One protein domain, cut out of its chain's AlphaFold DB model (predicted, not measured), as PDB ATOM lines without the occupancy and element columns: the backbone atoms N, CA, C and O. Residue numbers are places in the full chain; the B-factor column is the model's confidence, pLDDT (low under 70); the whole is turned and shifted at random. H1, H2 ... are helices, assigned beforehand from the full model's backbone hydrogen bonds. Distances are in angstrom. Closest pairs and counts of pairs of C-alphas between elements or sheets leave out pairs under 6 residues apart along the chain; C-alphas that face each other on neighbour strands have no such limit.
ATOM      1  N   GLY A 542      94.997 137.427 124.631       79.06
ATOM      2  CA  GLY A 542      95.445 136.381 125.543       79.06
ATOM      3  C   GLY A 542      96.866 135.907 125.227       79.06
ATOM      4  O   GLY A 542      97.422 136.189 124.163       79.06
ATOM      5  N   LEU A 543      97.467 135.181 126.171       80.31
ATOM      6  CA  LEU A 543      98.856 134.721 126.077       80.31
ATOM      7  C   LEU A 543      99.111 133.882 124.814       80.31
ATOM      8  O   LEU A 543     100.161 134.005 124.181       80.31
ATOM      9  N   PHE A 544      98.127 133.070 124.428       81.25
ATOM     10  CA  PHE A 544      98.173 132.239 123.236       81.25
ATOM     11  C   PHE A 544      97.158 132.711 122.191       81.25
ATOM     12  O   PHE A 544      96.059 133.168 122.512       81.25
ATOM     13  N   LYS A 545      97.542 132.578 120.922       77.38
ATOM     14  CA  LYS A 545      96.723 132.916 119.757       77.38
ATOM     15  C   LYS A 545      95.522 131.991 119.633       77.38
ATOM     16  O   LYS A 545      95.521 130.872 120.144       77.38
ATOM     17  N   TYR A 546      94.525 132.450 118.878       72.19
ATOM     18  CA  TYR A 546      93.352 131.658 118.487       72.19
ATOM     19  C   TYR A 546      92.514 131.147 119.671       72.19
ATOM     20  O   TYR A 546      91.868 130.109 119.564       72.19
ATOM     21  N   GLY A 547      92.544 131.850 120.808       66.06
ATOM     22  CA  GLY A 547      91.788 131.459 122.003       66.06
ATOM     23  C   GLY A 547      92.275 130.162 122.656       66.06
ATOM     24  O   GLY A 547      91.541 129.553 123.428       66.06
ATOM     25  N   LEU A 548      93.498 129.717 122.347       72.38
ATOM     26  CA  LEU A 548      94.077 128.530 122.964       72.38
ATOM     27  C   LEU A 548      94.298 128.767 124.466       72.38
ATOM     28  O   LEU A 548      94.974 129.708 124.874       72.38
ATOM     29  N   THR A 549      93.772 127.878 125.301       70.81
ATOM     30  CA  THR A 549      94.015 127.856 126.749       70.81
ATOM     31  C   THR A 549      95.051 126.782 127.074       70.81
ATOM     32  O   THR A 549      94.755 125.749 127.671       70.81
ATOM     33  N   LEU A 550      96.281 126.986 126.599       70.56
ATOM     34  CA  LEU A 550      97.398 126.107 126.945       70.56
ATOM     35  C   LEU A 550      97.863 126.380 128.377       70.56
ATOM     36  O   LEU A 550      97.669 127.475 128.903       70.56
ATOM     37  N   ASP A 551      98.507 125.385 128.990       74.12
ATOM     38  CA  ASP A 551      99.160 125.585 130.280       74.12
ATOM     39  C   ASP A 551     100.202 126.708 130.157       74.12
ATOM     40  O   ASP A 551     101.051 126.724 129.260       74.12
ATOM     41  N   ASN A 552     100.141 127.650 131.087       68.50
ATOM     42  CA  ASN A 552     101.058 128.768 131.204       68.50
ATOM     43  C   ASN A 552     102.526 128.327 131.304       68.50
ATOM     44  O   ASN A 552     103.422 129.106 130.965       68.50
ATOM     45  N   THR A 553     102.790 127.076 131.701       72.75
ATOM     46  CA  THR A 553     104.130 126.502 131.609       72.75
ATOM     47  C   THR A 553     104.682 126.594 130.197       72.75
ATOM     48  O   THR A 553     105.843 126.926 130.066       72.75
ATOM     49  N   PHE A 554     103.912 126.406 129.123       74.69
ATOM     50  CA  PHE A 554     104.462 126.405 127.757       74.69
ATOM     51  C   PHE A 554     105.124 127.729 127.340       74.69
ATOM     52  O   PHE A 554     105.925 127.737 126.407       74.69
ATOM     53  N   TYR A 555     104.876 128.831 128.055       73.50
ATOM     54  CA  TYR A 555     105.502 130.116 127.755       73.50
ATOM     55  C   TYR A 555     107.028 130.118 127.932       73.50
ATOM     56  O   TYR A 555     107.709 130.841 127.219       73.50
ATOM     57  N   HIS A 556     107.613 129.288 128.808       72.19
ATOM     58  CA  HIS A 556     109.083 129.240 128.938       72.19
ATOM     59  C   HIS A 556     109.790 128.705 127.680       72.19
ATOM     60  O   HIS A 556     110.998 128.872 127.542       72.19
ATOM     61  N   LEU A 557     109.048 128.048 126.782       74.25
ATOM     62  CA  LEU A 557     109.546 127.566 125.493       74.25
ATOM     63  C   LEU A 557     109.497 128.652 124.409       74.25
ATOM     64  O   LEU A 557     110.002 128.435 123.306       74.25
ATOM     65  N   TYR A 558     108.879 129.800 124.701       75.12
ATOM     66  CA  TYR A 558     108.910 130.955 123.821       75.12
ATOM     67  C   TYR A 558     110.311 131.567 123.832       75.12
ATOM     68  O   TYR A 558     110.795 132.041 124.859       75.12
ATOM     69  N   ASP A 559     110.942 131.577 122.660       72.00
ATOM     70  CA  ASP A 559     112.200 132.275 122.440       72.00
ATOM     71  C   ASP A 559     111.915 133.595 121.706       72.00
ATOM     72  O   ASP A 559     111.588 133.569 120.515       72.00
ATOM     73  N   PRO A 560     112.041 134.760 122.371       69.25
ATOM     74  CA  PRO A 560     111.840 136.051 121.723       69.25
ATOM     75  C   PRO A 560     112.863 136.340 120.616       69.25
ATOM     76  O   PRO A 560     112.599 137.195 119.773       69.25
ATOM     77  N   ALA A 561     114.006 135.642 120.580       70.75
ATOM     78  CA  ALA A 561     114.967 135.741 119.485       70.75
ATOM     79  C   ALA A 561     114.550 134.927 118.248       70.75
ATOM     80  O   ALA A 561     115.090 135.152 117.165       70.75
ATOM     81  N   ASN A 562     113.597 133.996 118.386       71.19
ATOM     82  CA  ASN A 562     113.156 133.121 117.302       71.19
ATOM     83  C   ASN A 562     111.627 132.882 117.342       71.19
ATOM     84  O   ASN A 562     111.167 131.759 117.582       71.19
ATOM     85  N   PRO A 563     110.822 133.937 117.099       66.62
ATOM     86  CA  PRO A 563     109.371 133.929 117.308       66.62
ATOM     87  C   PRO A 563     108.602 132.974 116.378       66.62
ATOM     88  O   PRO A 563     107.440 132.673 116.635       66.62
ATOM     89  N   ASP A 564     109.238 132.459 115.325       69.94
ATOM     90  CA  ASP A 564     108.618 131.562 114.342       69.94
ATOM     91  C   ASP A 564     108.783 130.065 114.657       69.94
ATOM     92  O   ASP A 564     108.326 129.214 113.879       69.94
ATOM     93  N   ASN A 565     109.426 129.722 115.779       70.00
ATOM     94  CA  ASN A 565     109.544 128.341 116.246       70.00
ATOM     95  C   ASN A 565     108.177 127.780 116.718       70.00
ATOM     96  O   ASN A 565     107.211 128.523 116.883       70.00
ATOM     97  N   GLY A 566     108.069 126.455 116.894       70.69
ATOM     98  CA  GLY A 566     106.786 125.751 117.078       70.69
ATOM     99  C   GLY A 566     105.814 126.404 118.075       70.69
ATOM    100  O   GLY A 566     104.657 126.629 117.725       70.69
ATOM    101  N   VAL A 567     106.293 126.758 119.275       73.88
ATOM    102  CA  VAL A 567     105.484 127.426 120.312       73.88
ATOM    103  C   VAL A 567     105.364 128.932 120.054       73.88
ATOM    104  O   VAL A 567     104.290 129.488 120.264       73.88
ATOM    105  N   GLY A 568     106.398 129.593 119.521       73.50
ATOM    106  CA  GLY A 568     106.354 131.022 119.181       73.50
ATOM    107  C   GLY A 568     105.262 131.390 118.173       73.50
ATOM    108  O   GLY A 568     104.615 132.430 118.309       73.50
ATOM    109  N   ARG A 569     104.923 130.482 117.250       76.88
ATOM    110  CA  ARG A 569     103.782 130.670 116.334       76.88
ATOM    111  C   ARG A 569     102.440 130.769 117.049       76.88
ATOM    112  O   ARG A 569     101.541 131.419 116.519       76.88
ATOM    113  N   LEU A 570     102.314 130.142 118.216       77.38
ATOM    114  CA  LEU A 570     101.090 130.063 119.014       77.38
ATOM    115  C   LEU A 570     101.041 131.106 120.136       77.38
ATOM    116  O   LEU A 570      99.997 131.245 120.763       77.38
ATOM    117  N   VAL A 571     102.126 131.839 120.394       81.06
ATOM    118  CA  VAL A 571     102.217 132.826 121.479       81.06
ATOM    119  C   VAL A 571     102.013 134.239 120.939       81.06
ATOM    120  O   VAL A 571     102.530 134.600 119.879       81.06
ATOM    121  N   ASN A 572     101.266 135.052 121.681       80.06
ATOM    122  CA  ASN A 572     101.227 136.495 121.483       80.06
ATOM    123  C   ASN A 572     102.343 137.139 122.320       80.06
ATOM    124  O   ASN A 572     102.295 137.049 123.550       80.06
ATOM    125  N   PRO A 573     103.356 137.780 121.702       79.75
ATOM    126  CA  PRO A 573     104.445 138.391 122.455       79.75
ATOM    127  C   PRO A 573     103.910 139.496 123.368       79.75
ATOM    128  O   PRO A 573     103.069 140.307 122.969       79.75
ATOM    129  N   ARG A 574     104.410 139.528 124.606       83.56
ATOM    130  CA  ARG A 574     104.068 140.542 125.609       83.56
ATOM    131  C   ARG A 574     105.302 141.346 125.978       83.56
ATOM    132  O   ARG A 574     106.305 140.791 126.419       83.56
ATOM    133  N   TYR A 575     105.197 142.661 125.829       82.81
ATOM    134  CA  TYR A 575     106.220 143.607 126.261       82.81
ATOM    135  C   TYR A 575     105.761 144.308 127.531       82.81
ATOM    136  O   TYR A 575     104.607 144.719 127.616       82.81
ATOM    137  N   GLU A 576     106.653 144.451 128.508       83.06
ATOM    138  CA  GLU A 576     106.350 145.111 129.780       83.06
ATOM    139  C   GLU A 576     105.897 146.564 129.546       83.06
ATOM    140  O   GLU A 576     106.551 147.341 128.846       83.06
ATOM    141  N   CYS A 577     104.755 146.923 130.129       85.50
ATOM    142  CA  CYS A 577     104.161 148.260 130.037       85.50
ATOM    143  C   CYS A 577     104.058 148.941 131.409       85.50
ATOM    144  O   CYS A 577     103.797 150.144 131.484       85.50
ATOM    145  N   GLY A 578     104.294 148.190 132.487       82.38
ATOM    146  CA  GLY A 578     104.306 148.662 133.862       82.38
ATOM    147  C   GLY A 578     105.646 148.402 134.537       82.38
ATOM    148  O   GLY A 578     106.705 148.757 134.021       82.38
ATOM    149  N   PHE A 579     105.568 147.852 135.741       78.06
ATOM    150  CA  PHE A 579     106.712 147.405 136.515       78.06
ATOM    151  C   PHE A 579     106.285 146.252 137.437       78.06
ATOM    152  O   PHE A 579     105.102 146.116 137.759       78.06
ATOM    153  N   PRO A 580     107.226 145.433 137.918       73.25
ATOM    154  CA  PRO A 580     106.919 144.348 138.845       73.25
ATOM    155  C   PRO A 580     106.250 144.851 140.133       73.25
ATOM    156  O   PRO A 580     106.772 145.741 140.805       73.25
ATOM    157  N   GLY A 581     105.086 144.283 140.465       74.12
ATOM    158  CA  GLY A 581     104.252 144.718 141.594       74.12
ATOM    159  C   GLY A 581     103.294 145.876 141.283       74.12
ATOM    160  O   GLY A 581     102.680 146.419 142.201       74.12
ATOM    161  N   VAL A 582     103.162 146.271 140.012       82.69
ATOM    162  CA  VAL A 582     102.160 147.249 139.571       82.69
ATOM    163  C   VAL A 582     100.742 146.737 139.831       82.69
ATOM    164  O   VAL A 582     100.437 145.566 139.617       82.69
ATOM    165  N   THR A 583      99.853 147.620 140.281       85.38
ATOM    166  CA  THR A 583      98.444 147.271 140.501       85.38
ATOM    167  C   THR A 583      97.665 147.255 139.185       85.38
ATOM    168  O   THR A 583      97.979 148.016 138.264       85.38
ATOM    169  N   GLN A 584      96.588 146.464 139.115       87.50
ATOM    170  CA  GLN A 584      95.674 146.454 137.962       87.50
ATOM    171  C   GLN A 584      95.180 147.864 137.619       87.50
ATOM    172  O   GLN A 584      95.209 148.271 136.458       87.50
ATOM    173  N   PHE A 585      94.784 148.640 138.633       86.88
ATOM    174  CA  PHE A 585      94.342 150.019 138.441       86.88
ATOM    175  C   PHE A 585      95.435 150.884 137.800       86.88
ATOM    176  O   PHE A 585      95.170 151.593 136.835       86.88
ATOM    177  N   HIS A 586      96.680 150.811 138.281       86.88
ATOM    178  CA  HIS A 586      97.767 151.593 137.693       86.88
ATOM    179  C   HIS A 586      98.085 151.139 136.259       86.88
ATOM    180  O   HIS A 586      98.285 151.975 135.378       86.88
ATOM    181  N   CYS A 587      98.080 149.832 135.999       89.62
ATOM    182  CA  CYS A 587      98.327 149.290 134.669       89.62
ATOM    183  C   CYS A 587      97.271 149.747 133.648       89.62
ATOM    184  O   CYS A 587      97.602 150.352 132.625       89.62
ATOM    185  N   VAL A 588      95.995 149.504 133.952       90.25
ATOM    186  CA  VAL A 588      94.892 149.744 133.019       90.25
ATOM    187  C   VAL A 588      94.510 151.223 132.999       90.25
ATOM    188  O   VAL A 588      94.465 151.832 131.935       90.25
ATOM    189  N   ALA A 589      94.269 151.835 134.163       88.44
ATOM    190  CA  ALA A 589      93.690 153.174 134.231       88.44
ATOM    191  C   ALA A 589      94.718 154.302 134.032       88.44
ATOM    192  O   ALA A 589      94.395 155.325 133.428       88.44
ATOM    193  N   ILE A 590      95.950 154.134 134.529       88.12
ATOM    194  CA  ILE A 590      96.991 155.179 134.473       88.12
ATOM    195  C   ILE A 590      97.914 154.996 133.271       88.12
ATOM    196  O   ILE A 590      98.211 155.963 132.570       88.12
ATOM    197  N   ARG A 591      98.376 153.767 133.009       87.69
ATOM    198  CA  ARG A 591      99.283 153.498 131.881       87.69
ATOM    199  C   ARG A 591      98.538 153.180 130.582       87.69
ATOM    200  O   ARG A 591      99.090 153.456 129.520       87.69
ATOM    201  N   GLY A 592      97.274 152.752 130.648       88.69
ATOM    202  CA  GLY A 592      96.472 152.421 129.461       88.69
ATOM    203  C   GLY A 592      96.876 151.094 128.825       88.69
ATOM    204  O   GLY A 592      96.680 150.911 127.630       88.69
ATOM    205  N   CYS A 593      97.497 150.209 129.601       91.44
ATOM    206  CA  CYS A 593      98.041 148.937 129.146       91.44
ATOM    207  C   CYS A 593      97.051 147.790 129.396       91.44
ATOM    208  O   CYS A 593      96.023 147.960 130.055       91.44
ATOM    209  N   CYS A 594      97.396 146.602 128.911       89.69
ATOM    210  CA  CYS A 594      96.631 145.387 129.142       89.69
ATOM    211  C   CYS A 594      97.034 144.713 130.454       89.69
ATOM    212  O   CYS A 594      98.213 144.691 130.812       89.69
ATOM    213  N   TRP A 595      96.050 144.142 131.151       90.12
ATOM    214  CA  TRP A 595      96.243 143.430 132.413       90.12
ATOM    215  C   TRP A 595      95.865 141.961 132.270       90.12
ATOM    216  O   TRP A 595      94.797 141.646 131.749       90.12
ATOM    217  N   ASP A 596      96.728 141.077 132.765       86.88
ATOM    218  CA  ASP A 596      96.447 139.651 132.908       86.88
ATOM    219  C   ASP A 596      96.701 139.212 134.352       86.88
ATOM    220  O   ASP A 596      97.843 139.148 134.814       86.88
ATOM    221  N   GLU A 597      95.613 138.904 135.058       83.81
ATOM    222  CA  GLU A 597      95.636 138.463 136.454       83.81
ATOM    223  C   GLU A 597      96.295 137.088 136.619       83.81
ATOM    224  O   GLU A 597      96.929 136.821 137.638       83.81
ATOM    225  N   ASN A 598      96.225 136.241 135.588       80.19
ATOM    226  CA  ASN A 598      96.745 134.877 135.608       80.19
ATOM    227  C   ASN A 598      98.116 134.762 134.930       80.19
ATOM    228  O   ASN A 598      98.542 133.656 134.589       80.19
ATOM    229  N   SER A 599      98.813 135.883 134.714       79.12
ATOM    230  CA  SER A 599     100.115 135.863 134.048       79.12
ATOM    231  C   SER A 599     101.130 135.033 134.854       79.12
ATOM    232  O   SER A 599     101.313 135.280 136.052       79.12
ATOM    233  N   PRO A 600     101.812 134.058 134.227       74.94
ATOM    234  CA  PRO A 600     102.794 133.227 134.909       74.94
ATOM    235  C   PRO A 600     104.055 133.997 135.313       74.94
ATOM    236  O   PRO A 600     104.343 135.098 134.843       74.94
ATOM    237  N   TYR A 601     104.847 133.380 136.191       68.12
ATOM    238  CA  TYR A 601     106.108 133.938 136.671       68.12
ATOM    239  C   TYR A 601     107.046 134.310 135.504       68.12
ATOM    240  O   TYR A 601     107.245 133.510 134.591       68.12
ATOM    241  N   ARG A 602     107.632 135.519 135.555       69.62
ATOM    242  CA  ARG A 602     108.461 136.158 134.502       69.62
ATOM    243  C   ARG A 602     107.739 136.554 133.210       69.62
ATOM    244  O   ARG A 602     108.393 137.002 132.271       69.62
ATOM    245  N   VAL A 603     106.414 136.460 133.165       78.00
ATOM    246  CA  VAL A 603     105.612 137.022 132.075       78.00
ATOM    247  C   VAL A 603     104.951 138.310 132.556       78.00
ATOM    248  O   VAL A 603     104.286 138.283 133.597       78.00
ATOM    249  N   PRO A 604     105.101 139.432 131.828       81.69
ATOM    250  CA  PRO A 604     104.488 140.703 132.198       81.69
ATOM    251  C   PRO A 604     102.984 140.576 132.486       81.69
ATOM    252  O   PRO A 604     102.200 140.272 131.585       81.69
ATOM    253  N   GLN A 605     102.586 140.837 133.738       85.88
ATOM    254  CA  GLN A 605     101.175 140.992 134.133       85.88
ATOM    255  C   GLN A 605     100.569 142.254 133.509       85.88
ATOM    256  O   GLN A 605      99.411 142.256 133.101       85.88
ATOM    257  N   CYS A 606     101.377 143.314 133.406       89.44
ATOM    258  CA  CYS A 606     101.027 144.556 132.737       89.44
ATOM    259  C   CYS A 606     101.797 144.678 131.422       89.44
ATOM    260  O   CYS A 606     102.999 144.957 131.420       89.44
ATOM    261  N   TYR A 607     101.119 144.490 130.294       89.38
ATOM    262  CA  TYR A 607     101.772 144.407 128.991       89.38
ATOM    263  C   TYR A 607     101.215 145.397 127.973       89.38
ATOM    264  O   TYR A 607     100.096 145.900 128.090       89.38
ATOM    265  N   GLN A 608     102.045 145.724 126.985       89.31
ATOM    266  CA  GLN A 608     101.684 146.647 125.920       89.31
ATOM    267  C   GLN A 608     100.573 146.041 125.055       89.31
ATOM    268  O   GLN A 608     100.583 144.827 124.839       89.31
ATOM    269  N   PRO A 609      99.652 146.864 124.528       87.00
ATOM    270  CA  PRO A 609      98.623 146.378 123.622       87.00
ATOM    271  C   PRO A 609      99.277 145.697 122.412       87.00
ATOM    272  O   PRO A 609     100.166 146.267 121.779       87.00
TER     273      PRO A 609
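AT A GLANCE: This is residues 542 to 609 of the 733 residues of the protein "Epi-1" of Ciona intestinalis (UniProt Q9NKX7). There is little regular structure here: loops make most of an elongated body, only just so, with the short helix H2 at one end and H1 toward the other. A long link, residues 558 to 583, joins them, and after H2 the chain folds back toward the middle, where residues 594 to 595 pair antiparallel with 606 to 607. The printed part has 68 residues, 14 of them in H1 and then H2, with no named strand; its class is all helix. It is compact, radius of gyration of the C-alphas 12.2 A, spanning 35 by 23 by 20 A.

IN THESE COORDINATES: Find C-alpha 552 at (101.058, 128.768, 131.204); H1 runs from there to residue 557, 10.3 A. H2, residues 584 to 591, covers 10.0 A and ends at (99.283, 153.498, 131.881).

HOW THE PARTS SIT: H1 and H2 are apart. In H1, 0 of 2 O i to N i+4 pairs are within hydrogen-bond range, but 3 of 3 O i to N i+3 pairs; in H2, 3 of 4 O i to N i+4 pairs.

THE WHOLE: The farthest C-alphas, Gly 566 and Ile 590, are 35.6 A apart. The printed part has no cut. Look for pLDDT under 70 at residues 547, 552, 560, 563 to 564 and 601 to 602.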